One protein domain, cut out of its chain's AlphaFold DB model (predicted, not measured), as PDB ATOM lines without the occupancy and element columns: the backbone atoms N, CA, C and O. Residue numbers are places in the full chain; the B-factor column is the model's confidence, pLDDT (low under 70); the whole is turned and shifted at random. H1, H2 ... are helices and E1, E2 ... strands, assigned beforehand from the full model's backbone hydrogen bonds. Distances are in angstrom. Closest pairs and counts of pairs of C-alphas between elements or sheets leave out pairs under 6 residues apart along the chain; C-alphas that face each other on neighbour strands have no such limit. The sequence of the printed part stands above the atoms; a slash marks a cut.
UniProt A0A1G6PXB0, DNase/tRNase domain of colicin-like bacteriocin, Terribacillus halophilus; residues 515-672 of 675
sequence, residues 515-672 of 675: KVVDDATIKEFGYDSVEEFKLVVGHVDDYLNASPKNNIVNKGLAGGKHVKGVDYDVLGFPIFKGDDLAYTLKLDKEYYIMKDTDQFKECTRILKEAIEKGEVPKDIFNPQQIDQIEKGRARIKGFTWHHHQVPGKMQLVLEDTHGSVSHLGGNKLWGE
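This is residues 515 to 672 of the 675 residues of the protein "DNase/tRNase domain of colicin-like bacteriocin" of Terribacillus halophilus (UniProt A0A1G6PXB0). A small sheet of three strands, E1, E3 and E2, sits in the middle, with the long helix H3 crossing one face and the short H5 on the other. H4 packs on H3 at one end of the longest axis, while H2, with H1 meeting its first residues, lies toward the other end, and the little H6 sits between H2 and the sheet. The printed part has 158 residues, with six named helices and three named strands in the order H1 H2 E1 H3 H4 E2 E3 H5 H6; the sheet, order E1 E3 E2, is antiparallel throughout. The class is mixed, helices and strands, with under half of the residues in named elements. The whole is compact, with a radius of gyration of the C-alphas of 15.9 A and spans of 45 by 30 by 28 A.

The strands are E1, residues 581 to 586, 14.7 A long from C-alpha 581 at (159.236, 150.945, 110.297); E3, residues 649 to 654, 16.3 A; and E2, residues 639 to 643, 13.0 A. H3, residues 596 to 612, measures 24.1 A. H2, residues 530 to 546, measures 24.4 A and ends with C-alpha 546 at (172.705, 123.030, 112.666). The shorter helices are H1, residues 519 to 524; H4, residues 623 to 630; H5, residues 655 to 659; and H6, residues 667 to 670.

E3 is the inner strand. It is antiparallel to E1, with N 652 and O 583 2.8 A apart, and to E2, its hairpin partner, with N 642 and O 651 2.8 A apart. E1, H3 H4 and E2 form a split strand-helix-strand unit, two strands running the same way with E3 between them, and its crossover is right-handed. H3 runs across the strands at a height over the sheet of 9.1 A; H5, on the opposite face, has a height of 7.7 A. H3 touches H4 with residues 604 to 608 alone, about perpendicular at 75 degrees, the closest C-alphas being those of Lys 608 and Ile 629, 5.9 A apart. H6 only grazes the sheet and touches H2, with the C-alphas of His 539 and Leu 669 closest at 5.7 A. H1 and H2 only just touch, with 3 pairs of C-alphas within 8 A, the closest those of Asp 519 and Val 530 at 5.6 A. Every O i to N i+4 pair is within hydrogen-bond range in H2, H3, H4 and H5; H1 has 0 of 2, with 1 of 3 O i to N i+3 pairs within range, and H6 is too short for an O i to N i+4 pair.

The two C-alphas farthest apart, those of Lys 515 and Pro 623, are 48.7 A apart. The printed part has no cut. The link from H2 to E1, residues 547 to 580, is long. Mean pLDDT of the printed part is 88.7; residues 563 to 564 are under 70.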
ATOM      1  N   LYS A 515     147.652 126.414 121.901       84.06
ATOM      2  CA  LYS A 515     146.296 126.234 122.457       84.06
ATOM      3  C   LYS A 515     145.659 127.542 122.921       84.06
ATOM      4  O   LYS A 515     144.438 127.590 123.053       84.06
ATOM      5  N   VAL A 516     146.468 128.555 123.229       83.38
ATOM      6  CA  VAL A 516     146.016 129.812 123.849       83.38
ATOM      7  C   VAL A 516     146.229 131.036 122.961       83.38
ATOM      8  O   VAL A 516     145.855 132.135 123.359       83.38
ATOM      9  N   VAL A 517     146.804 130.853 121.771       80.56
ATOM     10  CA  VAL A 517     147.087 131.922 120.809       80.56
ATOM     11  C   VAL A 517     146.320 131.690 119.514       80.56
ATOM     12  O   VAL A 517     146.301 130.585 118.974       80.56
ATOM     13  N   ASP A 518     145.700 132.754 119.016       80.38
ATOM     14  CA  ASP A 518     144.988 132.804 117.744       80.38
ATOM     15  C   ASP A 518     145.631 133.817 116.777       80.38
ATOM     16  O   ASP A 518     146.588 134.519 117.114       80.38
ATOM     17  N   ASP A 519     145.095 133.908 115.556       79.44
ATOM     18  CA  ASP A 519     145.586 134.831 114.524       79.44
ATOM     19  C   ASP A 519     145.434 136.315 114.904       79.44
ATOM     20  O   ASP A 519     146.095 137.172 114.319       79.44
ATOM     21  N   ALA A 520     144.556 136.650 115.854       80.62
ATOM     22  CA  ALA A 520     144.432 138.020 116.344       80.62
ATOM     23  C   ALA A 520     145.591 138.355 117.289       80.62
ATOM     24  O   ALA A 520     146.242 139.384 117.131       80.62
ATOM     25  N   THR A 521     145.883 137.447 118.217       82.50
ATOM     26  CA  THR A 521     146.934 137.605 119.224       82.50
ATOM     27  C   THR A 521     148.325 137.551 118.592       82.50
ATOM     28  O   THR A 521     149.200 138.336 118.944       82.50
ATOM     29  N   ILE A 522     148.549 136.676 117.605       82.56
ATOM     30  CA  ILE A 522     149.876 136.520 116.986       82.56
ATOM     31  C   ILE A 522     150.337 137.768 116.207       82.56
ATOM     32  O   ILE A 522     151.538 138.025 116.100       82.56
ATOM     33  N   LYS A 523     149.393 138.600 115.745       84.25
ATOM     34  CA  LYS A 523     149.683 139.895 115.107       84.25
ATOM     35  C   LYS A 523     150.304 140.895 116.061       84.25
ATOM     36  O   LYS A 523     151.138 141.692 115.640       84.25
ATOM     37  N   GLU A 524     149.959 140.827 117.344       81.62
ATOM     38  CA  GLU A 524     150.603 141.651 118.369       81.62
ATOM     39  C   GLU A 524     152.089 141.294 118.530       81.62
ATOM     40  O   GLU A 524     152.892 142.146 118.906       81.62
ATOM     41  N   PHE A 525     152.466 140.063 118.166       81.38
ATOM     42  CA  PHE A 525     153.846 139.585 118.142       81.38
ATOM     43  C   PHE A 525     154.546 139.774 116.787       81.38
ATOM     44  O   PHE A 525     155.667 139.306 116.625       81.38
ATOM     45  N   GLY A 526     153.926 140.470 115.827       83.31
ATOM     46  CA  GLY A 526     154.540 140.798 114.534       83.31
ATOM     47  C   GLY A 526     154.334 139.761 113.422       83.31
ATOM     48  O   GLY A 526     154.976 139.863 112.373       83.31
ATOM     49  N   TYR A 527     153.433 138.792 113.615       86.31
ATOM     50  CA  TYR A 527     153.148 137.740 112.635       86.31
ATOM     51  C   TYR A 527     151.751 137.872 112.042       86.31
ATOM     52  O   TYR A 527     150.780 138.115 112.750       86.31
ATOM     53  N   ASP A 528     151.623 137.638 110.742       87.38
ATOM     54  CA  ASP A 528     150.350 137.815 110.042       87.38
ATOM     55  C   ASP A 528     149.349 136.680 110.340       87.38
ATOM     56  O   ASP A 528     148.134 136.881 110.239       87.38
ATOM     57  N   SER A 529     149.852 135.498 110.723       90.06
ATOM     58  CA  SER A 529     149.058 134.319 111.101       90.06
ATOM     59  C   SER A 529     149.850 133.326 111.958       90.06
ATOM     60  O   SER A 529     151.083 133.327 111.974       90.06
ATOM     61  N   VAL A 530     149.138 132.412 112.619       85.38
ATOM     62  CA  VAL A 530     149.732 131.294 113.365       85.38
ATOM     63  C   VAL A 530     150.531 130.364 112.443       85.38
ATOM     64  O   VAL A 530     151.551 129.814 112.854       85.38
ATOM     65  N   GLU A 531     150.116 130.200 111.186       88.44
ATOM     66  CA  GLU A 531     150.861 129.392 110.212       88.44
ATOM     67  C   GLU A 531     152.195 130.040 109.827       88.44
ATOM     68  O   GLU A 531     153.213 129.355 109.750       88.44
ATOM     69  N   GLU A 532     152.228 131.366 109.667       89.50
ATOM     70  CA  GLU A 532     153.481 132.102 109.474       89.50
ATOM     71  C   GLU A 532     154.414 131.945 110.682       89.50
ATOM     72  O   GLU A 532     155.607 131.681 110.520       89.50
ATOM     73  N   PHE A 533     153.866 132.030 111.895       87.19
ATOM     74  CA  PHE A 533     154.628 131.819 113.121       87.19
ATOM     75  C   PHE A 533     155.248 130.414 113.196       87.19
ATOM     76  O   PHE A 533     156.431 130.274 113.504       87.19
ATOM     77  N   LYS A 534     154.488 129.366 112.849       86.31
ATOM     78  CA  LYS A 534     154.990 127.980 112.804       86.31
ATOM     79  C   LYS A 534     156.142 127.798 111.816       86.31
ATOM     80  O   LYS A 534     157.062 127.036 112.098       86.31
ATOM     81  N   LEU A 535     156.109 128.493 110.675       89.56
ATOM     82  CA  LEU A 535     157.222 128.462 109.722       89.56
ATOM     83  C   LEU A 535     158.498 129.016 110.357       89.56
ATOM     84  O   LEU A 535     159.556 128.403 110.236       89.56
ATOM     85  N   VAL A 536     158.397 130.138 111.074       91.31
ATOM     86  CA  VAL A 536     159.543 130.717 111.788       91.31
ATOM     87  C   VAL A 536     160.072 129.767 112.854       91.31
ATOM     88  O   VAL A 536     161.279 129.562 112.920       91.31
ATOM     89  N   VAL A 537     159.188 129.139 113.632       90.56
ATOM     90  CA  VAL A 537     159.567 128.122 114.626       90.56
ATOM     91  C   VAL A 537     160.406 127.012 113.988       90.56
ATOM     92  O   VAL A 537     161.489 126.717 114.484       90.56
ATOM     93  N   GLY A 538     159.968 126.468 112.848       88.00
ATOM     94  CA  GLY A 538     160.721 125.442 112.120       88.00
ATOM     95  C   GLY A 538     162.114 125.911 111.682       88.00
ATOM     96  O   GLY A 538     163.102 125.235 111.947       88.00
ATOM     97  N   HIS A 539     162.217 127.104 111.088       91.00
ATOM     98  CA  HIS A 539     163.511 127.660 110.673       91.00
ATOM     99  C   HIS A 539     164.457 127.928 111.848       91.00
ATOM    100  O   HIS A 539     165.672 127.753 111.730       91.00
ATOM    101  N   VAL A 540     163.918 128.363 112.988       92.06
ATOM    102  CA  VAL A 540     164.712 128.573 114.197       92.06
ATOM    103  C   VAL A 540     165.185 127.237 114.765       92.06
ATOM    104  O   VAL A 540     166.352 127.144 115.132       92.06
ATOM    105  N   ASP A 541     164.350 126.200 114.784       88.56
ATOM    106  CA  ASP A 541     164.750 124.851 115.205       88.56
ATOM    107  C   ASP A 541     165.865 124.293 114.319       88.56
ATOM    108  O   ASP A 541     166.887 123.829 114.833       88.56
ATOM    109  N   ASP A 542     165.735 124.410 112.998       89.06
ATOM    110  CA  ASP A 542     166.771 123.993 112.051       89.06
ATOM    111  C   ASP A 542     168.081 124.755 112.298       89.06
ATOM    112  O   ASP A 542     169.152 124.153 112.431       89.06
ATOM    113  N   TYR A 543     168.003 126.082 112.459       92.06
ATOM    114  CA  TYR A 543     169.154 126.913 112.807       92.06
ATOM    115  C   TYR A 543     169.781 126.484 114.137       92.06
ATOM    116  O   TYR A 543     171.004 126.367 114.246       92.06
ATOM    117  N   LEU A 544     168.977 126.222 115.165       89.44
ATOM    118  CA  LEU A 544     169.475 125.791 116.461       89.44
ATOM    119  C   LEU A 544     170.150 124.411 116.366       89.44
ATOM    120  O   LEU A 544     171.168 124.203 117.022       89.44
ATOM    121  N   ASN A 545     169.644 123.480 115.567       88.19
ATOM    122  CA  ASN A 545     170.215 122.135 115.473       88.19
ATOM    123  C   ASN A 545     171.385 122.023 114.487       88.19
ATOM    124  O   ASN A 545     172.201 121.112 114.623       88.19
ATOM    125  N   ALA A 546     171.553 122.981 113.570       88.44
ATOM    126  CA  ALA A 546     172.705 123.030 112.666       88.44
ATOM    127  C   ALA A 546     174.054 123.138 113.407       88.44
ATOM    128  O   ALA A 546     175.090 122.709 112.898       88.44
ATOM    129  N   SER A 547     174.071 123.715 114.614       87.31
ATOM    130  CA  SER A 547     175.268 123.773 115.455       87.31
ATOM    131  C   SER A 547     174.924 123.997 116.928       87.31
ATOM    132  O   SER A 547     174.144 124.898 117.245       87.31
ATOM    133  N   PRO A 548     175.594 123.308 117.876       82.00
ATOM    134  CA  PRO A 548     175.379 123.528 119.308       82.00
ATOM    135  C   PRO A 548     175.778 124.941 119.769       82.00
ATOM    136  O   PRO A 548     175.370 125.370 120.847       82.00
ATOM    137  N   LYS A 549     176.567 125.673 118.967       87.75
ATOM    138  CA  LYS A 549     176.960 127.065 119.239       87.75
ATOM    139  C   LYS A 549     175.901 128.084 118.820       87.75
ATOM    140  O   LYS A 549     175.959 129.220 119.284       87.75
ATOM    141  N   ASN A 550     174.966 127.705 117.948       90.12
ATOM    142  CA  ASN A 550     173.918 128.611 117.496       90.12
ATOM    143  C   ASN A 550     173.032 128.992 118.683       90.12
ATOM    144  O   ASN A 550     172.825 128.192 119.597       90.12
ATOM    145  N   ASN A 551     172.548 130.227 118.708       87.69
ATOM    146  CA  ASN A 551     171.750 130.745 119.811       87.69
ATOM    147  C   ASN A 551     170.895 131.910 119.310       87.69
ATOM    148  O   ASN A 551     171.221 132.528 118.295       87.69
ATOM    149  N   ILE A 552     169.840 132.236 120.047       85.56
ATOM    150  CA  ILE A 552     169.033 133.426 119.790       85.56
ATOM    151  C   ILE A 552     169.614 134.567 120.621       85.56
ATOM    152  O   ILE A 552     169.677 134.503 121.853       85.56
ATOM    153  N   VAL A 553     170.094 135.597 119.928       84.31
ATOM    154  CA  VAL A 553     170.605 136.815 120.563       84.31
ATOM    155  C   VAL A 553     169.451 137.489 121.300       84.31
ATOM    156  O   VAL A 553     168.363 137.604 120.755       84.31
ATOM    157  N   ASN A 554     169.688 137.922 122.540       80.31
ATOM    158  CA  ASN A 554     168.688 138.580 123.386       80.31
ATOM    159  C   ASN A 554     167.433 137.751 123.712       80.31
ATOM    160  O   ASN A 554     166.426 138.310 124.135       80.31
ATOM    161  N   LYS A 555     167.519 136.416 123.668       84.38
ATOM    162  CA  LYS A 555     166.436 135.505 124.083       84.38
ATOM    163  C   LYS A 555     165.799 135.788 125.452       84.38
ATOM    164  O   LYS A 555     164.619 135.527 125.649       84.38
ATOM    165  N   GLY A 556     166.552 136.352 126.401       84.38
ATOM    166  CA  GLY A 556     166.023 136.735 127.716       84.38
ATOM    167  C   GLY A 556     165.018 137.895 127.669       84.38
ATOM    168  O   GLY A 556     164.222 138.049 128.597       84.38
ATOM    169  N   LEU A 557     165.022 138.679 126.586       86.00
ATOM    170  CA  LEU A 557     164.092 139.783 126.338       86.00
ATOM    171  C   LEU A 557     162.805 139.343 125.630       86.00
ATOM    172  O   LEU A 557     161.966 140.199 125.375       86.00
ATOM    173  N   ALA A 558     162.624 138.051 125.334       86.69
ATOM    174  CA  ALA A 558     161.406 137.540 124.709       86.69
ATOM    175  C   ALA A 558     160.137 137.982 125.465       86.69
ATOM    176  O   ALA A 558     160.069 137.887 126.694       86.69
ATOM    177  N   GLY A 559     159.152 138.499 124.729       82.50
ATOM    178  CA  GLY A 559     157.915 139.090 125.255       82.50
ATOM    179  C   GLY A 559     158.110 140.395 126.040       82.50
ATOM    180  O   GLY A 559     157.175 140.873 126.683       82.50
ATOM    181  N   GLY A 560     159.324 140.949 126.046       81.81
ATOM    182  CA  GLY A 560     159.705 142.160 126.763       81.81
ATOM    183  C   GLY A 560     159.984 143.343 125.836       81.81
ATOM    184  O   GLY A 560     159.765 143.297 124.630       81.81
ATOM    185  N   LYS A 561     160.497 144.430 126.420       75.69
ATOM    186  CA  LYS A 561     160.869 145.656 125.703       75.69
ATOM    187  C   LYS A 561     162.335 145.993 125.968       75.69
ATOM    188  O   LYS A 561     162.800 145.938 127.107       75.69
ATOM    189  N   HIS A 562     163.060 146.352 124.915       73.00
ATOM    190  CA  HIS A 562     164.429 146.849 124.985       73.00
ATOM    191  C   HIS A 562     164.494 148.205 125.700       73.00
ATOM    192  O   HIS A 562     163.567 149.010 125.631       73.00
ATOM    193  N   VAL A 563     165.649 148.526 126.293       54.94
ATOM    194  CA  VAL A 563     165.893 149.816 126.976       54.94
ATOM    195  C   VAL A 563     165.681 151.018 126.043       54.94
ATOM    196  O   VAL A 563     165.338 152.105 126.495       54.94
ATOM    197  N   LYS A 564     165.839 150.814 124.731       66.06
ATOM    198  CA  LYS A 564     165.644 151.833 123.687       66.06
ATOM    199  C   LYS A 564     164.237 151.858 123.076       66.06
ATOM    200  O   LYS A 564     164.031 152.514 122.070       66.06
ATOM    201  N   GLY A 565     163.275 151.151 123.667       78.50
ATOM    202  CA  GLY A 565     161.863 151.241 123.284       78.50
ATOM    203  C   GLY A 565     161.373 150.204 122.269       78.50
ATOM    204  O   GLY A 565     160.156 150.076 122.127       78.50
ATOM    205  N   VAL A 566     162.270 149.436 121.643       84.06
ATOM    206  CA  VAL A 566     161.931 148.358 120.692       84.06
ATOM    207  C   VAL A 566     161.371 147.148 121.437       84.06
ATOM    208  O   VAL A 566     161.986 146.670 122.391       84.06
ATOM    209  N   ASP A 567     160.199 146.668 121.029       88.25
ATOM    210  CA  ASP A 567     159.580 145.474 121.613       88.25
ATOM    211  C   ASP A 567     160.215 144.202 121.054       88.25
ATOM    212  O   ASP A 567     160.768 144.211 119.959       88.25
ATOM    213  N   TYR A 568     160.138 143.114 121.808       88.62
ATOM    214  CA  TYR A 568     160.577 141.793 121.385       88.62
ATOM    215  C   TYR A 568     159.391 140.835 121.347       88.62
ATOM    216  O   TYR A 568     158.552 140.828 122.250       88.62
ATOM    217  N   ASP A 569     159.340 140.004 120.311       87.56
ATOM    218  CA  ASP A 569     158.342 138.953 120.190       87.56
ATOM    219  C   ASP A 569     158.545 137.854 121.243       87.56
ATOM    220  O   ASP A 569     159.495 137.850 122.033       87.56
ATOM    221  N   VAL A 570     157.631 136.889 121.253       88.88
ATOM    222  CA  VAL A 570     157.633 135.775 122.211       88.88
ATOM    223  C   VAL A 570     158.825 134.819 122.074       88.88
ATOM    224  O   VAL A 570     159.017 133.978 122.955       88.88
ATOM    225  N   LEU A 571     159.619 134.942 121.006       86.94
ATOM    226  CA  LEU A 571     160.816 134.145 120.731       86.94
ATOM    227  C   LEU A 571     162.119 134.931 120.962       86.94
ATOM    228  O   LEU A 571     163.191 134.331 121.025       86.94
ATOM    229  N   GLY A 572     162.041 136.253 121.126       87.50
ATOM    230  CA  GLY A 572     163.193 137.129 121.326       87.50
ATOM    231  C   GLY A 572     163.711 137.807 120.053       87.50
ATOM    232  O   GLY A 572     164.860 138.247 120.054       87.50
ATOM    233  N   PHE A 573     162.895 137.955 119.002       89.62
ATOM    234  CA  PHE A 573     163.206 138.816 117.850       89.62
ATOM    235  C   PHE A 573     162.607 140.220 118.006       89.62
ATOM    236  O   PHE A 573     161.536 140.364 118.595       89.62
ATOM    237  N   PRO A 574     163.287 141.272 117.521       90.75
ATOM    238  CA  PRO A 574     162.787 142.636 117.633       90.75
ATOM    239  C   PRO A 574     161.556 142.872 116.749       90.75
ATOM    240  O   PRO A 574     161.492 142.421 115.608       90.75
ATOM    241  N   ILE A 575     160.608 143.647 117.267       90.56
ATOM    242  CA  ILE A 575     159.411 144.110 116.568       90.56
ATOM    243  C   ILE A 575     159.585 145.601 116.270       90.56
ATOM    244  O   ILE A 575     159.414 146.453 117.148       90.56
ATOM    245  N   PHE A 576     159.895 145.918 115.013       90.88
ATOM    246  CA  PHE A 576     159.902 147.291 114.503       90.88
ATOM    247  C   PHE A 576     158.481 147.704 114.103       90.88
ATOM    248  O   PHE A 576     157.782 146.955 113.420       90.88
ATOM    249  N   LYS A 577     158.027 148.880 114.547       89.81
ATOM    250  CA  LYS A 577     156.670 149.395 114.293       89.81
ATOM    251  C   LYS A 577     156.619 150.916 114.418       89.81
ATOM    252  O   LYS A 577     157.505 151.514 115.019       89.81
ATOM    253  N   GLY A 578     155.537 151.522 113.928       88.81
ATOM    254  CA  GLY A 578     155.366 152.976 113.975       88.81
ATOM    255  C   GLY A 578     156.473 153.679 113.192       88.81
ATOM    256  O   GLY A 578     156.825 153.225 112.108       88.81
ATOM    257  N   ASP A 579     157.045 154.734 113.768       88.38
ATOM    258  CA  ASP A 579     158.072 155.560 113.116       88.38
ATOM    259  C   ASP A 579     159.385 154.799 112.835       88.38
ATOM    260  O   ASP A 579     160.162 155.207 111.977       88.38
ATOM    261  N   ASP A 580     159.620 153.668 113.512       89.69
ATOM    262  CA  ASP A 580     160.803 152.823 113.303       89.69
ATOM    263  C   ASP A 580     160.703 151.920 112.060       89.69
ATOM    264  O   ASP A 580     161.702 151.310 111.670       89.69
ATOM    265  N   LEU A 581     159.517 151.808 111.447       93.12
ATOM    266  CA  LEU A 581     159.236 150.945 110.297       93.12
ATOM    267  C   LEU A 581     158.620 151.756 109.151       93.12
ATOM    268  O   LEU A 581     157.447 152.117 109.194       93.12
ATOM    269  N   ALA A 582     159.391 151.978 108.087       93.88
ATOM    270  CA  ALA A 582     158.947 152.748 106.928       93.88
ATOM    271  C   ALA A 582     158.195 151.899 105.894       93.88
ATOM    272  O   ALA A 582     157.233 152.367 105.287       93.88
ATOM    273  N   TYR A 583     158.627 150.656 105.669       96.06
ATOM    274  CA  TYR A 583     158.011 149.784 104.669       96.06
ATOM    275  C   TYR A 583     158.244 148.306 104.980       96.06
ATOM    276  O   TYR A 583     159.228 147.941 105.619       96.06
ATOM    277  N   THR A 584     157.339 147.437 104.534       96.19
ATOM    278  CA  THR A 584     157.476 145.978 104.634       96.19
ATOM    279  C   THR A 584     157.072 145.349 103.313       96.19
ATOM    280  O   THR A 584     156.051 145.717 102.739       96.19
ATOM    281  N   LEU A 585     157.853 144.376 102.853       96.25
ATOM    282  CA  LEU A 585     157.584 143.626 101.631       96.25
ATOM    283  C   LEU A 585     157.929 142.150 101.806       96.25
ATOM    284  O   LEU A 585     158.533 141.743 102.801       96.25
ATOM    285  N   LYS A 586     157.561 141.353 100.804       95.31
ATOM    286  CA  LYS A 586     157.973 139.959 100.682       95.31
ATOM    287  C   LYS A 586     158.771 139.781  99.396       95.31
ATOM    288  O   LYS A 586     158.251 140.070  98.324       95.31
ATOM    289  N   LEU A 587     160.015 139.335  99.525       93.62
ATOM    290  CA  LEU A 587     160.877 138.973  98.407       93.62
ATOM    291  C   LEU A 587     160.377 137.699  97.726       93.62
ATOM    292  O   LEU A 587     159.776 136.826  98.362       93.62
ATOM    293  N   ASP A 588     160.699 137.573  96.445       92.56
ATOM    294  CA  ASP A 588     160.545 136.318  95.727       92.56
ATOM    295  C   ASP A 588     161.617 135.310  96.148       92.56
ATOM    296  O   ASP A 588     162.741 135.659  96.514       92.56
ATOM    297  N   LYS A 589     161.265 134.019  96.093       89.75
ATOM    298  CA  LYS A 589     162.123 132.926  96.585       89.75
ATOM    299  C   LYS A 589     163.488 132.860  95.906       89.75
ATOM    300  O   LYS A 589     164.436 132.382  96.519       89.75
ATOM    301  N   GLU A 590     163.588 133.317  94.663       89.56
ATOM    302  CA  GLU A 590     164.854 133.363  93.928       89.56
ATOM    303  C   GLU A 590     165.874 134.313  94.568       89.56
ATOM    304  O   GLU A 590     167.070 134.048  94.505       89.56
ATOM    305  N   TYR A 591     165.405 135.339  95.281       89.94
ATOM    306  CA  TYR A 591     166.253 136.287  95.997       89.94
ATOM    307  C   TYR A 591     166.632 135.816  97.402       89.94
ATOM    308  O   TYR A 591     167.437 136.473  98.050       89.94
ATOM    309  N   TYR A 592     166.094 134.701  97.916       87.62
ATOM    310  CA  TYR A 592     166.330 134.305  99.315       87.62
ATOM    311  C   TYR A 592     167.804 133.997  99.595       87.62
ATOM    312  O   TYR A 592     168.283 134.297 100.681       87.62
ATOM    313  N   ILE A 593     168.511 133.438  98.610       87.81
ATOM    314  CA  ILE A 593     169.903 132.973  98.715       87.81
ATOM    315  C   ILE A 593     170.780 133.812  97.765       87.81
ATOM    316  O   ILE A 593     171.497 133.294  96.911       87.81
ATOM    317  N   MET A 594     170.654 135.135  97.855       84.44
ATOM    318  CA  MET A 594     171.491 136.104  97.137       84.44
ATOM    319  C   MET A 594     172.280 136.957  98.136       84.44
ATOM    320  O   MET A 594     171.964 136.953  99.325       84.44
ATOM    321  N   LYS A 595     173.305 137.681  97.662       89.12
ATOM    322  CA  LYS A 595     174.058 138.633  98.497       89.12
ATOM    323  C   LYS A 595     173.130 139.733  99.018       89.12
ATOM    324  O   LYS A 595     172.168 140.098  98.333       89.12
ATOM    325  N   ASP A 596     173.455 140.317 100.174       88.75
ATOM    326  CA  ASP A 596     172.629 141.363 100.794       88.75
ATOM    327  C   ASP A 596     172.446 142.538  99.818       88.75
ATOM    328  O   ASP A 596     171.343 143.054  99.656       88.75
ATOM    329  N   THR A 597     173.499 142.909  99.081       89.94
ATOM    330  CA  THR A 597     173.443 143.972  98.067       89.94
ATOM    331  C   THR A 597     172.381 143.715  96.994       89.94
ATOM    332  O   THR A 597     171.649 144.640  96.639       89.94
ATOM    333  N   ASP A 598     172.259 142.484  96.496       90.94
ATOM    334  CA  ASP A 598     171.303 142.138  95.437       90.94
ATOM    335  C   ASP A 598     169.871 142.098  95.979       90.94
ATOM    336  O   ASP A 598     168.954 142.659  95.374       90.94
ATOM    337  N   GLN A 599     169.687 141.515  97.169       91.12
ATOM    338  CA  GLN A 599     168.406 141.534  97.878       91.12
ATOM    339  C   GLN A 599     167.938 142.966  98.140       91.12
ATOM    340  O   GLN A 599     166.767 143.285  97.948       91.12
ATOM    341  N   PHE A 600     168.847 143.844  98.561       95.62
ATOM    342  CA  PHE A 600     168.536 145.227  98.892       95.62
ATOM    343  C   PHE A 600     168.246 146.070  97.652       95.62
ATOM    344  O   PHE A 600     167.304 146.860  97.681       95.62
ATOM    345  N   LYS A 601     168.986 145.879  96.548       93.31
ATOM    346  CA  LYS A 601     168.657 146.492  95.248       93.31
ATOM    347  C   LYS A 601     167.233 146.114  94.825       93.31
ATOM    348  O   LYS A 601     166.454 146.994  94.458       93.31
ATOM    349  N   GLU A 602     166.863 144.838  94.949       96.50
ATOM    350  CA  GLU A 602     165.510 144.375  94.621       96.50
ATOM    351  C   GLU A 602     164.447 144.950  95.569       96.50
ATOM    352  O   GLU A 602     163.405 145.434  95.124       96.50
ATOM    353  N   CYS A 603     164.722 145.002  96.874       97.50
ATOM    354  CA  CYS A 603     163.826 145.638  97.839       97.50
ATOM    355  C   CYS A 603     163.598 147.123  97.516       97.50
ATOM    356  O   CYS A 603     162.459 147.594  97.543       97.50
ATOM    357  N   THR A 604     164.656 147.862  97.165       97.38
ATOM    358  CA  THR A 604     164.554 149.271  96.762       97.38
ATOM    359  C   THR A 604     163.773 149.426  95.455       97.38
ATOM    360  O   THR A 604     162.968 150.350  95.334       97.38
ATOM    361  N   ARG A 605     163.933 148.505  94.495       97.75
ATOM    362  CA  ARG A 605     163.139 148.473  93.258       97.75
ATOM    363  C   ARG A 605     161.643 148.301  93.551       97.75
ATOM    364  O   ARG A 605     160.830 149.054  93.021       97.75
ATOM    365  N   ILE A 606     161.282 147.365  94.433       97.88
ATOM    366  CA  ILE A 606     159.892 147.134  94.861       97.88
ATOM    367  C   ILE A 606     159.343 148.345  95.636       97.88
ATOM    368  O   ILE A 606     158.204 148.752  95.414       97.88
ATOM    369  N   LEU A 607     160.144 148.955  96.516       97.94
ATOM    370  CA  LEU A 607     159.772 150.179  97.233       97.94
ATOM    371  C   LEU A 607     159.487 151.335  96.269       97.94
ATOM    372  O   LEU A 607     158.488 152.034  96.431       97.94
ATOM    373  N   LYS A 608     160.334 151.520  95.252       97.56
ATOM    374  CA  LYS A 608     160.127 152.526  94.206       97.56
ATOM    375  C   LYS A 608     158.773 152.332  93.524       97.56
ATOM    376  O   LYS A 608     158.003 153.286  93.438       97.56
ATOM    377  N   GLU A 609     158.446 151.108  93.111       97.62
ATOM    378  CA  GLU A 609     157.136 150.816  92.518       97.62
ATOM    379  C   GLU A 609     155.973 151.108  93.473       97.62
ATOM    380  O   GLU A 609     154.935 151.610  93.044       97.62
ATOM    381  N   ALA A 610     156.119 150.788  94.760       97.19
ATOM    382  CA  ALA A 610     155.085 151.040  95.760       97.19
ATOM    383  C   ALA A 610     154.843 152.547  95.966       97.19
ATOM    384  O   ALA A 610     153.700 152.984  96.106       97.19
ATOM    385  N   ILE A 611     155.902 153.363  95.906       96.50
ATOM    386  CA  ILE A 611     155.800 154.830  95.919       96.50
ATOM    387  C   ILE A 611     155.109 155.336  94.647       96.50
ATOM    388  O   ILE A 611     154.214 156.176  94.725       96.50
ATOM    389  N   GLU A 612     155.477 154.815  93.473       96.38
ATOM    390  CA  GLU A 612     154.865 155.190  92.188       96.38
ATOM    391  C   GLU A 612     153.370 154.836  92.126       96.38
ATOM    392  O   GLU A 612     152.573 155.599  91.576       96.38
ATOM    393  N   LYS A 613     152.971 153.713  92.736       96.88
ATOM    394  CA  LYS A 613     151.568 153.286  92.881       96.88
ATOM    395  C   LYS A 613     150.804 154.069  93.958       96.88
ATOM    396  O   LYS A 613     149.579 153.975  94.018       96.88
ATOM    397  N   GLY A 614     151.498 154.850  94.789       93.81
ATOM    398  CA  GLY A 614     150.913 155.588  95.911       93.81
ATOM    399  C   GLY A 614     150.563 154.714  97.121       93.81
ATOM    400  O   GLY A 614     149.811 155.154  97.988       93.81
ATOM    401  N   GLU A 615     151.088 153.491  97.185       94.56
ATOM    402  CA  GLU A 615     150.944 152.583  98.331       94.56
ATOM    403  C   GLU A 615     151.824 153.034  99.506       94.56
ATOM    404  O   GLU A 615     151.458 152.848 100.666       94.56
ATOM    405  N   VAL A 616     152.955 153.677  99.199       94.25
ATOM    406  CA  VAL A 616     153.857 154.299 100.175       94.25
ATOM    407  C   VAL A 616     153.897 155.810  99.933       94.25
ATOM    408  O   VAL A 616     154.213 156.237  98.818       94.25
ATOM    409  N   PRO A 617     153.598 156.648 100.942       91.75
ATOM    410  CA  PRO A 617     153.663 158.096 100.783       91.75
ATOM    411  C   PRO A 617     155.098 158.563 100.507       91.75
ATOM    412  O   PRO A 617     156.016 158.258 101.262       91.75
ATOM    413  N   LYS A 618     155.309 159.321  99.424       91.94
ATOM    414  CA  LYS A 618     156.641 159.821  99.025       91.94
ATOM    415  C   LYS A 618     157.250 160.788 100.055       91.94
ATOM    416  O   LYS A 618     158.463 160.940 100.112       91.94
ATOM    417  N   ASP A 619     156.419 161.454 100.850       92.25
ATOM    418  CA  ASP A 619     156.793 162.504 101.803       92.25
ATOM    419  C   ASP A 619     157.390 161.991 103.122       92.25
ATOM    420  O   ASP A 619     157.964 162.788 103.863       92.25
ATOM    421  N   ILE A 620     157.338 160.680 103.393       92.56
ATOM    422  CA  ILE A 620     158.088 160.077 104.513       92.56
ATOM    423  C   ILE A 620     159.600 160.038 104.245       92.56
ATOM    424  O   ILE A 620     160.384 159.807 105.163       92.56
ATOM    425  N   PHE A 621     160.009 160.278 102.996       92.12
ATOM    426  CA  PHE A 621     161.400 160.312 102.568       92.12
ATOM    427  C   PHE A 621     161.827 161.739 102.221       92.12
ATOM    428  O   PHE A 621     161.113 162.503 101.568       92.12
ATOM    429  N   ASN A 622     163.043 162.100 102.623       91.31
ATOM    430  CA  ASN A 622     163.652 163.364 102.231       91.31
ATOM    431  C   ASN A 622     164.161 163.312 100.767       91.31
ATOM    432  O   ASN A 622     164.285 162.229 100.192       91.31
ATOM    433  N   PRO A 623     164.508 164.456 100.145       86.19
ATOM    434  CA  PRO A 623     164.931 164.484  98.741       86.19
ATOM    435  C   PRO A 623     166.137 163.594  98.404       86.19
ATOM    436  O   PRO A 623     166.186 163.041  97.310       86.19
ATOM    437  N   GLN A 624     167.088 163.428  99.331       87.25
ATOM    438  CA  GLN A 624     168.238 162.540  99.136       87.25
ATOM    439  C   GLN A 624     167.796 161.074  99.118       87.25
ATOM    440  O   GLN A 624     168.204 160.318  98.247       87.25
ATOM    441  N   GLN A 625     166.933 160.682 100.052       90.81
ATOM    442  CA  GLN A 625     166.397 159.322 100.121       90.81
ATOM    443  C   GLN A 625     165.560 158.996  98.880       90.81
ATOM    444  O   GLN A 625     165.673 157.903  98.335       90.81
ATOM    445  N   ILE A 626     164.783 159.962  98.382       94.06
ATOM    446  CA  ILE A 626     164.049 159.821  97.121       94.06
ATOM    447  C   ILE A 626     164.987 159.598  95.933       94.06
ATOM    448  O   ILE A 626     164.743 158.675  95.165       94.06
ATOM    449  N   ASP A 627     166.063 160.376  95.795       87.12
ATOM    450  CA  ASP A 627     167.056 160.170  94.728       87.12
ATOM    451  C   ASP A 627     167.686 158.767  94.803       87.12
ATOM    452  O   ASP A 627     167.796 158.070  93.795       87.12
ATOM    453  N   GLN A 628     168.018 158.302  96.012       84.00
ATOM    454  CA  GLN A 628     168.563 156.960  96.235       84.00
ATOM    455  C   GLN A 628     167.571 155.854  95.844       84.00
ATOM    456  O   GLN A 628     167.970 154.872  95.213       84.00
ATOM    457  N   ILE A 629     166.287 156.022  96.173       90.00
ATOM    458  CA  ILE A 629     165.220 155.085  95.797       90.00
ATOM    459  C   ILE A 629     165.001 155.096  94.279       90.00
ATOM    460  O   ILE A 629     164.919 154.039  93.655       90.00
ATOM    461  N   GLU A 630     164.956 156.275  93.655       85.69
ATOM    462  CA  GLU A 630     164.746 156.423  92.211       85.69
ATOM    463  C   GLU A 630     165.896 155.809  91.394       85.69
ATOM    464  O   GLU A 630     165.628 155.186  90.358       85.69
ATOM    465  N   LYS A 631     167.137 155.909  91.899       84.19
ATOM    466  CA  LYS A 631     168.353 155.273  91.358       84.19
ATOM    467  C   LYS A 631     168.489 153.781  91.700       84.19
ATOM    468  O   LYS A 631     169.412 153.142  91.207       84.19
ATOM    469  N   GLY A 632     167.607 153.214  92.526       88.69
ATOM    470  CA  GLY A 632     167.655 151.794  92.893       88.69
ATOM    471  C   GLY A 632     168.846 151.416  93.779       88.69
ATOM    472  O   GLY A 632     169.348 150.297  93.683       88.69
ATOM    473  N   ARG A 633     169.335 152.335  94.625       83.69
ATOM    474  CA  ARG A 633     170.470 152.049  95.516       83.69
ATOM    475  C   ARG A 633     170.108 150.973  96.543       83.69
ATOM    476  O   ARG A 633     169.011 150.968  97.098       83.69
ATOM    477  N   ALA A 634     171.061 150.095  96.854       87.56
ATOM    478  CA  ALA A 634     170.898 149.087  97.905       87.56
ATOM    479  C   ALA A 634     170.683 149.722  99.291       87.56
ATOM    480  O   ALA A 634     169.930 149.207 100.112       87.56
ATOM    481  N   ARG A 635     171.349 150.849  99.562       89.38
ATOM    482  CA  ARG A 635     171.295 151.546 100.851       89.38
ATOM    483  C   ARG A 635     170.637 152.912 100.691       89.38
ATOM    484  O   ARG A 635     170.922 153.644  99.743       89.38
ATOM    485  N   ILE A 636     169.766 153.243 101.639       87.56
ATOM    486  CA  ILE A 636     169.030 154.507 101.702       87.56
ATOM    487  C   ILE A 636     169.458 155.199 102.997       87.56
ATOM    488  O   ILE A 636     169.356 154.612 104.067       87.56
ATOM    489  N   LYS A 637     169.959 156.434 102.930       90.31
ATOM    490  CA  LYS A 637     170.594 157.092 104.081       90.31
ATOM    491  C   LYS A 637     169.622 157.205 105.261       90.31
ATOM    492  O   LYS A 637     168.535 157.761 105.105       90.31
ATOM    493  N   GLY A 638     170.035 156.731 106.440       84.88
ATOM    494  CA  GLY A 638     169.223 156.737 107.664       84.88
ATOM    495  C   GLY A 638     168.234 155.571 107.774       84.88
ATOM    496  O   GLY A 638     167.542 155.455 108.785       84.88
ATOM    497  N   PHE A 639     168.186 154.694 106.770       91.88
ATOM    498  CA  PHE A 639     167.398 153.471 106.775       91.88
ATOM    499  C   PHE A 639     168.273 152.258 106.458       91.88
ATOM    500  O   PHE A 639     169.314 152.352 105.811       91.88
ATOM    501  N   THR A 640     167.819 151.086 106.880       92.69
ATOM    502  CA  THR A 640     168.439 149.814 106.525       92.69
ATOM    503  C   THR A 640     167.376 148.765 106.232       92.69
ATOM    504  O   THR A 640     166.276 148.800 106.791       92.69
ATOM    505  N   TRP A 641     167.698 147.840 105.332       95.50
ATOM    506  CA  TRP A 641     166.861 146.685 105.048       95.50
ATOM    507  C   TRP A 641     167.133 145.600 106.095       95.50
ATOM    508  O   TRP A 641     168.191 144.979 106.126       95.50
ATOM    509  N   HIS A 642     166.156 145.382 106.969       94.94
ATOM    510  CA  HIS A 642     166.158 144.346 107.990       94.94
ATOM    511  C   HIS A 642     165.544 143.053 107.441       94.94
ATOM    512  O   HIS A 642     164.376 143.025 107.032       94.94
ATOM    513  N   HIS A 643     166.317 141.964 107.468       94.69
ATOM    514  CA  HIS A 643     165.807 140.614 107.222       94.69
ATOM    515  C   HIS A 643     164.980 140.143 108.418       94.69
ATOM    516  O   HIS A 643     165.534 139.756 109.451       94.69
ATOM    517  N   HIS A 644     163.659 140.123 108.267       94.50
ATOM    518  CA  HIS A 644     162.753 139.627 109.299       94.50
ATOM    519  C   HIS A 644     162.882 138.103 109.459       94.50
ATOM    520  O   HIS A 644     163.234 137.388 108.521       94.50
ATOM    521  N   GLN A 645     162.543 137.564 110.631       91.81
ATOM    522  CA  GLN A 645     162.588 136.124 110.921       91.81
ATOM    523  C   GLN A 645     161.612 135.291 110.071       91.81
ATOM    524  O   GLN A 645     161.783 134.083 109.922       91.81
ATOM    525  N   VAL A 646     160.620 135.945 109.464       93.06
ATOM    526  CA  VAL A 646     159.709 135.337 108.485       93.06
ATOM    527  C   VAL A 646     160.416 135.243 107.128       93.06
ATOM    528  O   VAL A 646     160.842 136.277 106.614       93.06
ATOM    529  N   PRO A 647     160.497 134.052 106.504       91.62
ATOM    530  CA  PRO A 647     161.193 133.868 105.233       91.62
ATOM    531  C   PRO A 647     160.760 134.827 104.125       91.62
ATOM    532  O   PRO A 647     159.588 134.849 103.731       91.62
ATOM    533  N   GLY A 648     161.730 135.583 103.604       91.50
ATOM    534  CA  GLY A 648     161.556 136.579 102.546       91.50
ATOM    535  C   GLY A 648     160.889 137.880 102.977       91.50
ATOM    536  O   GLY A 648     160.773 138.783 102.156       91.50
ATOM    537  N   LYS A 649     160.432 138.009 104.227       95.12
ATOM    538  CA  LYS A 649     159.858 139.266 104.717       95.12
ATOM    539  C   LYS A 649     161.003 140.243 104.990       95.12
ATOM    540  O   LYS A 649     161.888 139.969 105.799       95.12
ATOM    541  N   MET A 650     160.976 141.373 104.300       97.00
ATOM    542  CA  MET A 650     161.978 142.432 104.406       97.00
ATOM    543  C   MET A 650     161.322 143.691 104.944       97.00
ATOM    544  O   MET A 650     160.185 144.009 104.587       97.00
ATOM    545  N   GLN A 651     162.035 144.405 105.807       96.62
ATOM    546  CA  GLN A 651     161.540 145.615 106.449       96.62
ATOM    547  C   GLN A 651     162.528 146.756 106.258       96.62
ATOM    548  O   GLN A 651     163.704 146.607 106.571       96.62
ATOM    549  N   LEU A 652     162.055 147.902 105.775       96.88
ATOM    550  CA  LEU A 652     162.839 149.128 105.774       96.88
ATOM    551  C   LEU A 652     162.672 149.800 107.135       96.88
ATOM    552  O   LEU A 652     161.585 150.284 107.456       96.88
ATOM    553  N   VAL A 653     163.734 149.807 107.933       94.75
ATOM    554  CA  VAL A 653     163.721 150.294 109.320       94.75
ATOM    555  C   VAL A 653     164.749 151.398 109.518       94.75
ATOM    556  O   VAL A 653     165.711 151.493 108.755       94.75
ATOM    557  N   LEU A 654     164.561 152.235 110.538       91.31
ATOM    558  CA  LEU A 654     165.541 153.270 110.875       91.31
ATOM    559  C   LEU A 654     166.881 152.640 111.272       91.31
ATOM    560  O   LEU A 654     166.939 151.757 112.132       91.31
ATOM    561  N   GLU A 655     167.956 153.127 110.658       88.19
ATOM    562  CA  GLU A 655     169.315 152.610 110.844       88.19
ATOM    563  C   GLU A 655     169.757 152.700 112.312       88.19
ATOM    564  O   GLU A 655     170.228 151.713 112.879       88.19
ATOM    565  N   ASP A 656     169.502 153.841 112.959       85.81
ATOM    566  CA  ASP A 656     169.831 154.067 114.369       85.81
ATOM    567  C   ASP A 656     169.074 153.109 115.296       85.81
ATOM    568  O   ASP A 656     169.666 152.515 116.204       85.81
ATOM    569  N   THR A 657     167.769 152.920 115.069       86.88
ATOM    570  CA  THR A 657     166.946 152.012 115.877       86.88
ATOM    571  C   THR A 657     167.421 150.574 115.696       86.88
ATOM    572  O   THR A 657     167.674 149.886 116.688       86.88
ATOM    573  N   HIS A 658     167.622 150.133 114.454       88.00
ATOM    574  CA  HIS A 658     168.096 148.789 114.134       88.00
ATOM    575  C   HIS A 658     169.499 148.513 114.695       88.00
ATOM    576  O   HIS A 658     169.696 147.527 115.407       88.00
ATOM    577  N   GLY A 659     170.463 149.410 114.463       83.25
ATOM    578  CA  GLY A 659     171.836 149.294 114.970       83.25
ATOM    579  C   GLY A 659     171.920 149.319 116.498       83.25
ATOM    580  O   GLY A 659     172.866 148.815 117.104       83.25
ATOM    581  N   SER A 660     170.891 149.851 117.155       81.50
ATOM    582  CA  SER A 660     170.804 149.880 118.607       81.50
ATOM    583  C   SER A 660     170.358 148.573 119.264       81.50
ATOM    584  O   SER A 660     170.464 148.449 120.491       81.50
ATOM    585  N   VAL A 661     169.873 147.618 118.467       82.56
ATOM    586  CA  VAL A 661     169.271 146.369 118.921       82.56
ATOM    587  C   VAL A 661     169.995 145.194 118.269       82.56
ATOM    588  O   VAL A 661     169.708 144.808 117.142       82.56
ATOM    589  N   SER A 662     170.934 144.580 118.991       80.31
ATOM    590  CA  SER A 662     171.575 143.346 118.519       80.31
ATOM    591  C   SER A 662     170.556 142.201 118.495       80.31
ATOM    592  O   SER A 662     169.835 141.988 119.469       80.31
ATOM    593  N   HIS A 663     170.476 141.470 117.386       85.44
ATOM    594  CA  HIS A 663     169.529 140.370 117.211       85.44
ATOM    595  C   HIS A 663     170.052 139.336 116.203       85.44
ATOM    596  O   HIS A 663     171.019 139.567 115.469       85.44
ATOM    597  N   LEU A 664     169.415 138.165 116.184       85.94
ATOM    598  CA  LEU A 664     169.628 137.159 115.149       85.94
ATOM    599  C   LEU A 664     168.866 137.590 113.887       85.94
ATOM    600  O   LEU A 664     167.644 137.522 113.864       85.94
ATOM    601  N   GLY A 665     169.583 138.052 112.859       83.38
ATOM    602  CA  GLY A 665     168.959 138.486 111.602       83.38
ATOM    603  C   GLY A 665     168.369 137.324 110.797       83.38
ATOM    604  O   GLY A 665     168.973 136.247 110.733       83.38
ATOM    605  N   GLY A 666     167.233 137.561 110.137       88.38
ATOM    606  CA  GLY A 666     166.476 136.558 109.380       88.38
ATOM    607  C   GLY A 666     167.255 135.879 108.251       88.38
ATOM    608  O   GLY A 666     167.048 134.695 108.002       88.38
ATOM    609  N   ASN A 667     168.240 136.557 107.650       89.00
ATOM    610  CA  ASN A 667     169.122 135.955 106.643       89.00
ATOM    611  C   ASN A 667     169.812 134.675 107.180       89.00
ATOM    612  O   ASN A 667     169.893 133.663 106.493       89.00
ATOM    613  N   LYS A 668     170.187 134.628 108.467       89.50
ATOM    614  CA  LYS A 668     170.766 133.410 109.071       89.50
ATOM    615  C   LYS A 668     169.777 132.248 109.220       89.50
ATOM    616  O   LYS A 668     170.218 131.125 109.445       89.50
ATOM    617  N   LEU A 669     168.474 132.518 109.153       89.06
ATOM    618  CA  LEU A 669     167.411 131.521 109.289       89.06
ATOM    619  C   LEU A 669     166.972 130.959 107.934       89.06
ATOM    620  O   LEU A 669     166.711 129.764 107.825       89.06
ATOM    621  N   TRP A 670     166.875 131.809 106.908       89.12
ATOM    622  CA  TRP A 670     166.287 131.426 105.618       89.12
ATOM    623  C   TRP A 670     167.096 131.833 104.376       89.12
ATOM    624  O   TRP A 670     166.747 131.389 103.285       89.12
ATOM    625  N   GLY A 671     168.160 132.628 104.520       83.88
ATOM    626  CA  GLY A 671     169.040 133.075 103.426       83.88
ATOM    627  C   GLY A 671     170.463 132.508 103.481       83.88
ATOM    628  O   GLY A 671     171.379 133.040 102.863       83.88
ATOM    629  N   GLU A 672     170.666 131.439 104.258       83.19
ATOM    630  CA  GLU A 672     171.961 130.763 104.470       83.19
ATOM    631  C   GLU A 672     173.066 131.644 105.091       83.19
ATOM    632  O   GLU A 672     174.197 131.194 105.283       83.19
TER     633      GLU A 672